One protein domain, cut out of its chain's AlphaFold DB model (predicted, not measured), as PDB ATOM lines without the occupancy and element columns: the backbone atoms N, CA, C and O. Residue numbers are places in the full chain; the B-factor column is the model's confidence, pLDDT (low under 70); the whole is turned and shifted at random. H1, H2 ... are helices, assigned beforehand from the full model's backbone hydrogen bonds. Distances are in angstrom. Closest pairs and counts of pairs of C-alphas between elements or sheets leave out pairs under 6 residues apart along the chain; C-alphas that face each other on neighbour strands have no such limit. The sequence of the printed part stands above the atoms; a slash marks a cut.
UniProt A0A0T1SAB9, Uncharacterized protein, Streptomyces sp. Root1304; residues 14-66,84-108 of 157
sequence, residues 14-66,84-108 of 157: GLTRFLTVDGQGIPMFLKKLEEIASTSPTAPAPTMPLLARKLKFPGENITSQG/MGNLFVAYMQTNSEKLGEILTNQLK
ATOM      1  N   GLY A  14     263.408 224.115 330.761       68.00
ATOM      2  CA  GLY A  14     263.742 225.171 331.719       68.00
ATOM      3  C   GLY A  14     263.965 224.630 333.134       68.00
ATOM      4  O   GLY A  14     265.004 224.898 333.745       68.00
ATOM      5  N   LEU A  15     263.043 223.800 333.629       70.62
ATOM      6  CA  LEU A  15     263.159 223.132 334.930       70.62
ATOM      7  C   LEU A  15     264.328 222.145 334.977       70.62
ATOM      8  O   LEU A  15     265.099 222.132 335.939       70.62
ATOM      9  N   THR A  16     264.509 221.361 333.912       72.62
ATOM     10  CA  THR A  16     265.632 220.427 333.788       72.62
ATOM     11  C   THR A  16     266.950 221.183 333.805       72.62
ATOM     12  O   THR A  16     267.871 220.786 334.519       72.62
ATOM     13  N   ARG A  17     267.057 222.316 333.100       73.50
ATOM     14  CA  ARG A  17     268.257 223.164 333.146       73.50
ATOM     15  C   ARG A  17     268.488 223.745 334.536       73.50
ATOM     16  O   ARG A  17     269.613 223.694 335.025       73.50
ATOM     17  N   PHE A  18     267.449 224.240 335.203       74.06
ATOM     18  CA  PHE A  18     267.559 224.762 336.568       74.06
ATOM     19  C   PHE A  18     268.025 223.698 337.583       74.06
ATOM     20  O   PHE A  18     268.762 224.012 338.525       74.06
ATOM     21  N   LEU A  19     267.644 222.436 337.359       76.12
ATOM     22  CA  LEU A  19     268.011 221.288 338.188       76.12
ATOM     23  C   LEU A  19     269.421 220.736 337.901       76.12
ATOM     24  O   LEU A  19     270.095 220.278 338.828       76.12
ATOM     25  N   THR A  20     269.848 220.735 336.634       74.88
ATOM     26  CA  THR A  20     271.006 219.952 336.156       74.88
ATOM     27  C   THR A  20     272.204 220.777 335.695       74.88
ATOM     28  O   THR A  20     273.302 220.230 335.627       74.88
ATOM     29  N   VAL A  21     272.041 222.068 335.379       74.62
ATOM     30  CA  VAL A  21     273.156 222.885 334.879       74.62
ATOM     31  C   VAL A  21     274.141 223.163 336.008       74.62
ATOM     32  O   VAL A  21     273.919 224.005 336.883       74.62
ATOM     33  N   ASP A  22     275.274 222.470 335.953       58.16
ATOM     34  CA  ASP A  22     276.404 222.712 336.835       58.16
ATOM     35  C   ASP A  22     276.903 224.155 336.686       58.16
ATOM     36  O   ASP A  22     277.209 224.640 335.598       58.16
ATOM     37  N   GLY A  23     276.985 224.860 337.815       60.41
ATOM     38  CA  GLY A  23     277.401 226.260 337.846       60.41
ATOM     39  C   GLY A  23     276.266 227.279 337.679       60.41
ATOM     40  O   GLY A  23     276.548 228.473 337.643       60.41
ATOM     41  N   GLN A  24     275.004 226.851 337.633       68.88
ATOM     42  CA  GLN A  24     273.827 227.715 337.795       68.88
ATOM     43  C   GLN A  24     272.775 226.997 338.666       68.88
ATOM     44  O   GLN A  24     273.026 225.901 339.167       68.88
ATOM     45  N   GLY A  25     271.629 227.639 338.916       71.44
ATOM     46  CA  GLY A  25     270.466 227.008 339.554       71.44
ATOM     47  C   GLY A  25     270.716 226.361 340.926       71.44
ATOM     48  O   GLY A  25     271.516 226.846 341.736       71.44
ATOM     49  N   ILE A  26     270.011 225.254 341.188       78.94
ATOM     50  CA  ILE A  26     270.077 224.509 342.458       78.94
ATOM     51  C   ILE A  26     271.474 223.909 342.719       78.94
ATOM     52  O   ILE A  26     271.955 224.036 343.849       78.94
ATOM     53  N   PRO A  27     272.177 223.298 341.740       79.19
ATOM     54  CA  PRO A  27     273.509 222.731 341.969       79.19
ATOM     55  C   PRO A  27     274.544 223.753 342.455       79.19
ATOM     56  O   PRO A  27     275.287 223.470 343.397       79.19
ATOM     57  N   MET A  28     274.585 224.959 341.869       80.31
ATOM     58  CA  MET A  28     275.506 226.010 342.326       80.31
ATOM     59  C   MET A  28     275.162 226.486 343.740       80.31
ATOM     60  O   MET A  28     276.069 226.714 344.544       80.31
ATOM     61  N   PHE A  29     273.873 226.652 344.042       80.25
ATOM     62  CA  PHE A  29     273.437 227.063 345.371       80.25
ATOM     63  C   PHE A  29     273.821 226.020 346.427       80.25
ATOM     64  O   PHE A  29     274.456 226.368 347.421       80.25
ATOM     65  N   LEU A  30     273.529 224.740 346.171       83.31
ATOM     66  CA  LEU A  30     273.915 223.631 347.044       83.31
ATOM     67  C   LEU A  30     275.426 223.576 347.249       83.31
ATOM     68  O   LEU A  30     275.868 223.495 348.387       83.31
ATOM     69  N   LYS A  31     276.218 223.710 346.181       83.44
ATOM     70  CA  LYS A  31     277.681 223.716 346.280       83.44
ATOM     71  C   LYS A  31     278.192 224.832 347.195       83.44
ATOM     72  O   LYS A  31     279.003 224.576 348.078       83.44
ATOM     73  N   LYS A  32     277.692 226.063 347.030       81.69
ATOM     74  CA  LYS A  32     278.071 227.192 347.902       81.69
ATOM     75  C   LYS A  32     277.650 226.958 349.348       81.69
ATOM     76  O   LYS A  32     278.389 227.289 350.271       81.69
ATOM     77  N   LEU A  33     276.466 226.393 349.553       80.56
ATOM     78  CA  LEU A  33     275.962 226.105 350.886       80.56
ATOM     79  C   LEU A  33     276.776 224.991 351.566       80.56
ATOM     80  O   LEU A  33     277.084 225.100 352.749       80.56
ATOM     81  N   GLU A  34     277.195 223.968 350.818       82.81
ATOM     82  CA  GLU A  34     278.100 222.911 351.283       82.81
ATOM     83  C   GLU A  34     279.487 223.459 351.630       82.81
ATOM     84  O   GLU A  34     280.050 223.081 352.654       82.81
ATOM     85  N   GLU A  35     280.019 224.391 350.837       79.94
ATOM     86  CA  GLU A  35     281.275 225.085 351.145       79.94
ATOM     87  C   GLU A  35     281.174 225.881 352.461       79.94
ATOM     88  O   GLU A  35     282.067 225.791 353.303       79.94
ATOM     89  N   ILE A  36     280.071 226.608 352.679       76.06
ATOM     90  CA  ILE A  36     279.853 227.438 353.880       76.06
ATOM     91  C   ILE A  36     279.526 226.593 355.122       76.06
ATOM     92  O   ILE A  36     279.881 226.976 356.237       76.06
ATOM     93  N   ALA A  37     278.863 225.448 354.954       76.38
ATOM     94  CA  ALA A  37     278.543 224.514 356.036       76.38
ATOM     95  C   ALA A  37     279.666 223.495 356.311       76.38
ATOM     96  O   ALA A  37     279.592 222.749 357.287       76.38
ATOM     97  N   SER A  38     280.702 223.452 355.468       77.56
ATOM     98  CA  SER A  38     281.770 222.454 355.529       77.56
ATOM     99  C   SER A  38     282.463 222.419 356.887       77.56
ATOM    100  O   SER A  38     282.878 223.439 357.429       77.56
ATOM    101  N   THR A  39     282.678 221.223 357.420       72.06
ATOM    102  CA  THR A  39     283.512 221.006 358.609       72.06
ATOM    103  C   THR A  39     284.945 220.621 358.241       72.06
ATOM    104  O   THR A  39     285.672 220.096 359.085       72.06
ATOM    105  N   SER A  40     285.356 220.819 356.982       73.19
ATOM    106  CA  SER A  40     286.711 220.481 356.550       73.19
ATOM    107  C   SER A  40     287.739 221.431 357.179       73.19
ATOM    108  O   SER A  40     287.629 222.647 357.003       73.19
ATOM    109  N   PRO A  41     288.792 220.914 357.839       62.78
ATOM    110  CA  PRO A  41     289.839 221.740 358.445       62.78
ATOM    111  C   PRO A  41     290.711 222.480 357.413       62.78
ATOM    112  O   PRO A  41     291.514 223.331 357.787       62.78
ATOM    113  N   THR A  42     290.567 222.166 356.121       65.12
ATOM    114  CA  THR A  42     291.286 222.814 355.011       65.12
ATOM    115  C   THR A  42     290.593 224.066 354.471       65.12
ATOM    116  O   THR A  42     291.140 224.718 353.582       65.12
ATOM    117  N   ALA A  43     289.405 224.416 354.977       60.59
ATOM    118  CA  ALA A  43     288.698 225.614 354.540       60.59
ATOM    119  C   ALA A  43     289.494 226.890 354.911       60.59
ATOM    120  O   ALA A  43     289.973 227.007 356.042       60.59
ATOM    121  N   PRO A  44     289.638 227.864 353.989       56.00
ATOM    122  CA  PRO A  44     290.437 229.073 354.217       56.00
ATOM    123  C   PRO A  44     289.867 229.996 355.306       56.00
ATOM    124  O   PRO A  44     290.611 230.794 355.873       56.00
ATOM    125  N   ALA A  45     288.575 229.871 355.627       60.94
ATOM    126  CA  ALA A  45     287.924 230.534 356.750       60.94
ATOM    127  C   ALA A  45     287.181 229.493 357.608       60.94
ATOM    128  O   ALA A  45     286.610 228.552 357.049       60.94
ATOM    129  N   PRO A  46     287.154 229.638 358.947       65.31
ATOM    130  CA  PRO A  46     286.366 228.759 359.795       65.31
ATOM    131  C   PRO A  46     284.884 228.969 359.484       65.31
ATOM    132  O   PRO A  46     284.336 230.054 359.682       65.31
ATOM    133  N   THR A  47     284.230 227.920 359.002       78.25
ATOM    134  CA  THR A  47     282.771 227.881 358.890       78.25
ATOM    135  C   THR A  47     282.133 228.027 360.271       78.25
ATOM    136  O   THR A  47     282.785 227.803 361.294       78.25
ATOM    137  N   MET A  48     280.850 228.393 360.336       82.19
ATOM    138  CA  MET A  48     280.156 228.575 361.621       82.19
ATOM    139  C   MET A  48     280.250 227.338 362.541       82.19
ATOM    140  O   MET A  48     280.573 227.512 363.719       82.19
ATOM    141  N   PRO A  49     280.119 226.092 362.036       80.94
ATOM    142  CA  PRO A  49     280.376 224.894 362.838       80.94
ATOM    143  C   PRO A  49     281.817 224.786 363.367       80.94
ATOM    144  O   PRO A  49     282.033 224.442 364.532       80.94
ATOM    145  N   LEU A  50     282.821 225.102 362.540       80.81
ATOM    146  CA  LEU A  50     284.232 225.074 362.951       80.81
ATOM    147  C   LEU A  50     284.553 226.170 363.971       80.81
ATOM    148  O   LEU A  50     285.324 225.935 364.903       80.81
ATOM    149  N   LEU A  51     283.939 227.344 363.825       81.06
ATOM    150  CA  LEU A  51     284.064 228.458 364.754       81.06
ATOM    151  C   LEU A  51     283.465 228.111 366.122       81.06
ATOM    152  O   LEU A  51     284.147 228.270 367.132       81.06
ATOM    153  N   ALA A  52     282.246 227.566 366.156       83.88
ATOM    154  CA  ALA A  52     281.619 227.084 367.386       83.88
ATOM    155  C   ALA A  52     282.516 226.073 368.114       83.88
ATOM    156  O   ALA A  52     282.812 226.222 369.303       83.88
ATOM    157  N   ARG A  53     283.033 225.081 367.376       81.62
ATOM    158  CA  ARG A  53     283.925 224.063 367.934       81.62
ATOM    159  C   ARG A  53     285.239 224.667 368.442       81.62
ATOM    160  O   ARG A  53     285.692 224.288 369.518       81.62
ATOM    161  N   LYS A  54     285.835 225.623 367.718       79.44
ATOM    162  CA  LYS A  54     287.073 226.306 368.133       79.44
ATOM    163  C   LYS A  54     286.879 227.159 369.388       79.44
ATOM    164  O   LYS A  54     287.777 227.195 370.222       79.44
ATOM    165  N   LEU A  55     285.732 227.822 369.533       81.50
ATOM    166  CA  LEU A  55     285.402 228.609 370.727       81.50
ATOM    167  C   LEU A  55     285.144 227.709 371.945       81.50
ATOM    168  O   LEU A  55     285.546 228.059 373.050       81.50
ATOM    169  N   LYS A  56     284.551 226.529 371.731       82.88
ATOM    170  CA  LYS A  56     284.339 225.513 372.770       82.88
ATOM    171  C   LYS A  56     285.637 224.820 373.207       82.88
ATOM    172  O   LYS A  56     285.810 224.532 374.389       82.88
ATOM    173  N   PHE A  57     286.551 224.572 372.267       81.94
ATOM    174  CA  PHE A  57     287.824 223.875 372.493       81.94
ATOM    175  C   PHE A  57     289.018 224.704 371.978       81.94
ATOM    176  O   PHE A  57     289.635 224.369 370.962       81.94
ATOM    177  N   PRO A  58     289.390 225.798 372.670       71.50
ATOM    178  CA  PRO A  58     290.394 226.748 372.181       71.50
ATOM    179  C   PRO A  58     291.798 226.140 372.002       71.50
ATOM    180  O   PRO A  58     292.560 226.614 371.154       71.50
ATOM    181  N   GLY A  59     292.123 225.076 372.745       69.00
ATOM    182  CA  GLY A  59     293.399 224.354 372.666       69.00
ATOM    183  C   GLY A  59     293.521 223.362 371.503       69.00
ATOM    184  O   GLY A  59     294.620 222.887 371.237       69.00
ATOM    185  N   GLU A  60     292.434 223.055 370.789       77.06
ATOM    186  CA  GLU A  60     292.479 222.140 369.643       77.06
ATOM    187  C   GLU A  60     292.815 222.885 368.340       77.06
ATOM    188  O   GLU A  60     292.307 223.982 368.067       77.06
ATOM    189  N   ASN A  61     293.631 222.265 367.482       71.50
ATOM    190  CA  ASN A  61     293.932 222.746 366.127       71.50
ATOM    191  C   ASN A  61     292.795 222.391 365.153       71.50
ATOM    192  O   ASN A  61     292.967 221.602 364.230       71.50
ATOM    193  N   ILE A  62     291.612 222.962 365.394       73.75
ATOM    194  CA  ILE A  62     290.393 222.728 364.597       73.75
ATOM    195  C   ILE A  62     290.403 223.538 363.291       73.75
ATOM    196  O   ILE A  62     289.818 223.126 362.295       73.75
ATOM    197  N   THR A  63     291.055 224.701 363.294       69.81
ATOM    198  CA  THR A  63     291.126 225.628 362.158       69.81
ATOM    199  C   THR A  63     292.490 226.328 362.175       69.81
ATOM    200  O   THR A  63     293.053 226.569 363.249       69.81
ATOM    201  N   SER A  64     293.015 226.668 360.995       64.62
ATOM    202  CA  SER A  64     294.254 227.443 360.836       64.62
ATOM    203  C   SER A  64     294.075 228.940 361.135       64.62
ATOM    204  O   SER A  64     295.059 229.638 361.380       64.62
ATOM    205  N   GLN A  65     292.833 229.438 361.144       62.50
ATOM    206  CA  GLN A  65     292.487 230.838 361.383       62.50
ATOM    207  C   GLN A  65     291.285 230.946 362.330       62.50
ATOM    208  O   GLN A  65     290.156 230.634 361.963       62.50
ATOM    209  N   GLY A  66     291.520 231.388 363.567       62.66
ATOM    210  CA  GLY A  66     290.468 231.692 364.542       62.66
ATOM    211  C   GLY A  66     290.283 233.201 364.732       62.66
ATOM    212  O   GLY A  66     291.201 233.969 364.422       62.66
ATOM    213  N   MET A  84     284.033 241.183 380.864       60.66
ATOM    214  CA  MET A  84     283.872 239.731 380.913       60.66
ATOM    215  C   MET A  84     283.881 239.154 379.492       60.66
ATOM    216  O   MET A  84     282.835 238.838 378.927       60.66
ATOM    217  N   GLY A  85     285.072 238.984 378.913       67.25
ATOM    218  CA  GLY A  85     285.259 238.400 377.582       67.25
ATOM    219  C   GLY A  85     284.628 237.013 377.449       67.25
ATOM    220  O   GLY A  85     284.188 236.640 376.368       67.25
ATOM    221  N   ASN A  86     284.472 236.292 378.561       73.38
ATOM    222  CA  ASN A  86     283.815 234.987 378.613       73.38
ATOM    223  C   ASN A  86     282.350 235.042 378.150       73.38
ATOM    224  O   ASN A  86     281.905 234.136 377.452       73.38
ATOM    225  N   LEU A  87     281.606 236.104 378.493       78.12
ATOM    226  CA  LEU A  87     280.214 236.268 378.052       78.12
ATOM    227  C   LEU A  87     280.139 236.513 376.545       78.12
ATOM    228  O   LEU A  87     279.277 235.964 375.865       78.12
ATOM    229  N   PHE A  88     281.078 237.296 376.015       77.06
ATOM    230  CA  PHE A  88     281.184 237.548 374.583       77.06
ATOM    231  C   PHE A  88     281.562 236.278 373.806       77.06
ATOM    232  O   PHE A  88     280.941 235.966 372.792       77.06
ATOM    233  N   VAL A  89     282.520 235.497 374.313       81.44
ATOM    234  CA  VAL A  89     282.920 234.199 373.742       81.44
ATOM    235  C   VAL A  89     281.749 233.211 373.756       81.44
ATOM    236  O   VAL A  89     281.479 232.581 372.735       81.44
ATOM    237  N   ALA A  90     281.012 233.117 374.867       83.56
ATOM    238  CA  ALA A  90     279.832 232.259 374.980       83.56
ATOM    239  C   ALA A  90     278.704 232.690 374.026       83.56
ATOM    240  O   ALA A  90     278.065 231.850 373.384       83.56
ATOM    241  N   TYR A  91     278.486 234.001 373.882       84.69
ATOM    242  CA  TYR A  91     277.547 234.553 372.907       84.69
ATOM    243  C   TYR A  91     277.960 234.203 371.474       84.69
ATOM    244  O   TYR A  91     277.135 233.722 370.698       84.69
ATOM    245  N   MET A  92     279.235 234.389 371.116       84.31
ATOM    246  CA  MET A  92     279.748 234.014 369.798       84.31
ATOM    247  C   MET A  92     279.585 232.520 369.532       84.31
ATOM    248  O   MET A  92     279.078 232.159 368.476       84.31
ATOM    249  N   GLN A  93     279.940 231.663 370.495       87.00
ATOM    250  CA  GLN A  93     279.777 230.216 370.371       87.00
ATOM    251  C   GLN A  93     278.315 229.854 370.084       87.00
ATOM    252  O   GLN A  93     278.039 229.176 369.099       87.00
ATOM    253  N   THR A  94     277.382 230.365 370.891       89.06
ATOM    254  CA  THR A  94     275.945 230.079 370.748       89.06
ATOM    255  C   THR A  94     275.409 230.519 369.385       89.06
ATOM    256  O   THR A  94     274.638 229.803 368.750       89.06
ATOM    257  N   ASN A  95     275.807 231.702 368.908       88.19
ATOM    258  CA  ASN A  95     275.379 232.177 367.594       88.19
ATOM    259  C   ASN A  95     275.994 231.357 366.461       88.19
ATOM    260  O   ASN A  95     275.303 231.055 365.493       88.19
ATOM    261  N   SER A  96     277.263 230.963 366.577       86.62
ATOM    262  CA  SER A  96     277.912 230.090 365.600       86.62
ATOM    263  C   SER A  96     277.257 228.705 365.534       86.62
ATOM    264  O   SER A  96     277.079 228.187 364.435       86.62
ATOM    265  N   GLU A  97     276.836 228.135 366.668       88.19
ATOM    266  CA  GLU A  97     276.066 226.882 366.712       88.19
ATOM    267  C   GLU A  97     274.728 227.037 365.973       88.19
ATOM    268  O   GLU A  97     274.471 226.315 365.012       88.19
ATOM    269  N   LYS A  98     273.931 228.054 366.331       88.00
ATOM    270  CA  LYS A  98     272.631 228.325 365.690       88.00
ATOM    271  C   LYS A  98     272.746 228.599 364.191       88.00
ATOM    272  O   LYS A  98     271.934 228.114 363.410       88.00
ATOM    273  N   LEU A  99     273.747 229.371 363.769       85.88
ATOM    274  CA  LEU A  99     273.989 229.624 362.348       85.88
ATOM    275  C   LEU A  99     274.398 228.340 361.618       85.88
ATOM    276  O   LEU A  99     273.943 228.112 360.501       85.88
ATOM    277  N   GLY A 100     275.205 227.481 362.247       84.94
ATOM    278  CA  GLY A 100     275.535 226.159 361.714       84.94
ATOM    279  C   GLY A 100     274.303 225.267 361.531       84.94
ATOM    280  O   GLY A 100     274.157 224.629 360.487       84.94
ATOM    281  N   GLU A 101     273.387 225.262 362.500       87.19
ATOM    282  CA  GLU A 101     272.113 224.537 362.411       87.19
ATOM    283  C   GLU A 101     271.228 225.065 361.278       87.19
ATOM    284  O   GLU A 101     270.732 224.280 360.473       87.19
ATOM    285  N   ILE A 102     271.076 226.391 361.160       86.44
ATOM    286  CA  ILE A 102     270.310 227.019 360.072       86.44
ATOM    287  C   ILE A 102     270.880 226.612 358.711       86.44
ATOM    288  O   ILE A 102     270.124 226.188 357.841       86.44
ATOM    289  N   LEU A 103     272.202 226.692 358.534       84.06
ATOM    290  CA  LEU A 103     272.866 226.309 357.284       84.06
ATOM    291  C   LEU A 103     272.667 224.822 356.961       84.06
ATOM    292  O   LEU A 103     272.421 224.465 355.812       84.06
ATOM    293  N   THR A 104     272.721 223.955 357.974       83.88
ATOM    294  CA  THR A 104     272.479 222.513 357.815       83.88
ATOM    295  C   THR A 104     271.031 222.231 357.411       83.88
ATOM    296  O   THR A 104     270.779 221.439 356.503       83.88
ATOM    297  N   ASN A 105     270.074 222.914 358.040       84.31
ATOM    298  CA  ASN A 105     268.655 222.785 357.718       84.31
ATOM    299  C   ASN A 105     268.343 223.321 356.318       84.31
ATOM    300  O   ASN A 105     267.606 222.680 355.575       84.31
ATOM    301  N   GLN A 106     268.950 224.443 355.922       80.88
ATOM    302  CA  GLN A 106     268.871 224.945 354.551       80.88
ATOM    303  C   GLN A 106     269.446 223.923 353.566       80.88
ATOM    304  O   GLN A 106     268.829 223.653 352.542       80.88
ATOM    305  N   LEU A 107     270.579 223.292 353.882       83.94
ATOM    306  CA  LEU A 107     271.174 222.284 353.005       83.94
ATOM    307  C   LEU A 107     270.249 221.092 352.802       83.94
ATOM    308  O   LEU A 107     270.097 220.619 351.678       83.94
ATOM    309  N   LYS A 108     269.623 220.625 353.882       86.38
ATOM    310  CA  LYS A 108     268.626 219.562 353.824       86.38
ATOM    311  C   LYS A 108     267.429 219.972 352.961       86.38
ATOM    312  O   LYS A 108     267.123 219.268 352.006       86.38
TER     313      LYS A 108
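This is residues 14 to 66 and 84 to 108 of the 157 residues of an uncharacterized protein of Streptomyces sp. Root1304 (UniProt A0A0T1SAB9). The longest helix, H4, runs back alongside a row of three shorter helices, H1, H2 and H3, set roughly end to end; H4 packs along H3 and reaches H2, while H1 extends the row beyond H4 at one end. The bends around residues 42 and 61 lie on the side of the row away from H4. The outline is a rod, with C-alphas spanning 55 by 22 by 14 A, and it is loose, with a radius of gyration of the C-alphas of 15.6 A. The printed part has 78 residues with four named helices, in the order H1, H2, H3, H4, and no named strand; the class is all helix.

Start at C-alpha 85, at (285.259, 238.400, 377.582), where H4, residues 85 to 108, begins; from there it runs 34.6 A to C-alpha 108 at (268.626, 219.562, 353.824). Look next at H3, residues 48 to 56, which is 12.3 A long. H2, residues 25 to 37, covers 18.5 A. Find C-alpha 14 at (263.742, 225.171, 331.719) for the beginning of H1, residues 14 to 20, which is 10.0 A long.

Look first at H4 and H3, which touch with 21 pairs of C-alphas within 8 A; the closest C-alphas are those of Ala 52 and Gln 93, 4.7 A apart. They run opposite ways at a shallow tilt of 31 degrees, and H4 touches H3 with residues 89 to 100 alone. Farther along, residues 100 to 107 of H4 alone touch H2, the closest C-alphas being those of Ala 37 and Leu 103, 6.1 A apart. H2 and H4 run opposite ways at a shallow tilt of 28 degrees. H2 and H3 only just touch, with 3 pairs of C-alphas within 8 A, the closest those of Ala 37 and Pro 49 at 7.1 A; they run the same way at a shallow tilt of 8 degrees. The helix packing is mostly aligned, with the three pairs H2 and H3, H2 and H4, and H3 and H4 at a shallow tilt. H1 and H2 touch only at the corner by their link, where the C-alphas of Phe 18 and Gly 25 are the closest, 4.7 A apart; they run the same way at a tilt of 35.2 degrees, only just steep. H1 is apart from H3 and from H4. In H1, H2, H3 and H4 every O i to N i+4 pair is within hydrogen-bond range.

The two C-alphas farthest apart are those of Gly 14 and Met 84, at 55.1 A. Residues 67 to 83 are cut out, and C-alphas 66 and 84 are 19.4 A apart across the cut, which falls in the link from H3 to H4. Of the links printed whole, H1 to H2 is tight and H2 to H3 is short. The mean pLDDT of the printed part is 76.7; look for values under 70 at residue 14, residues 22 to 24, 41 to 46, 59, 63 to 66, and 84 to 85, of which 85 belongs to H4.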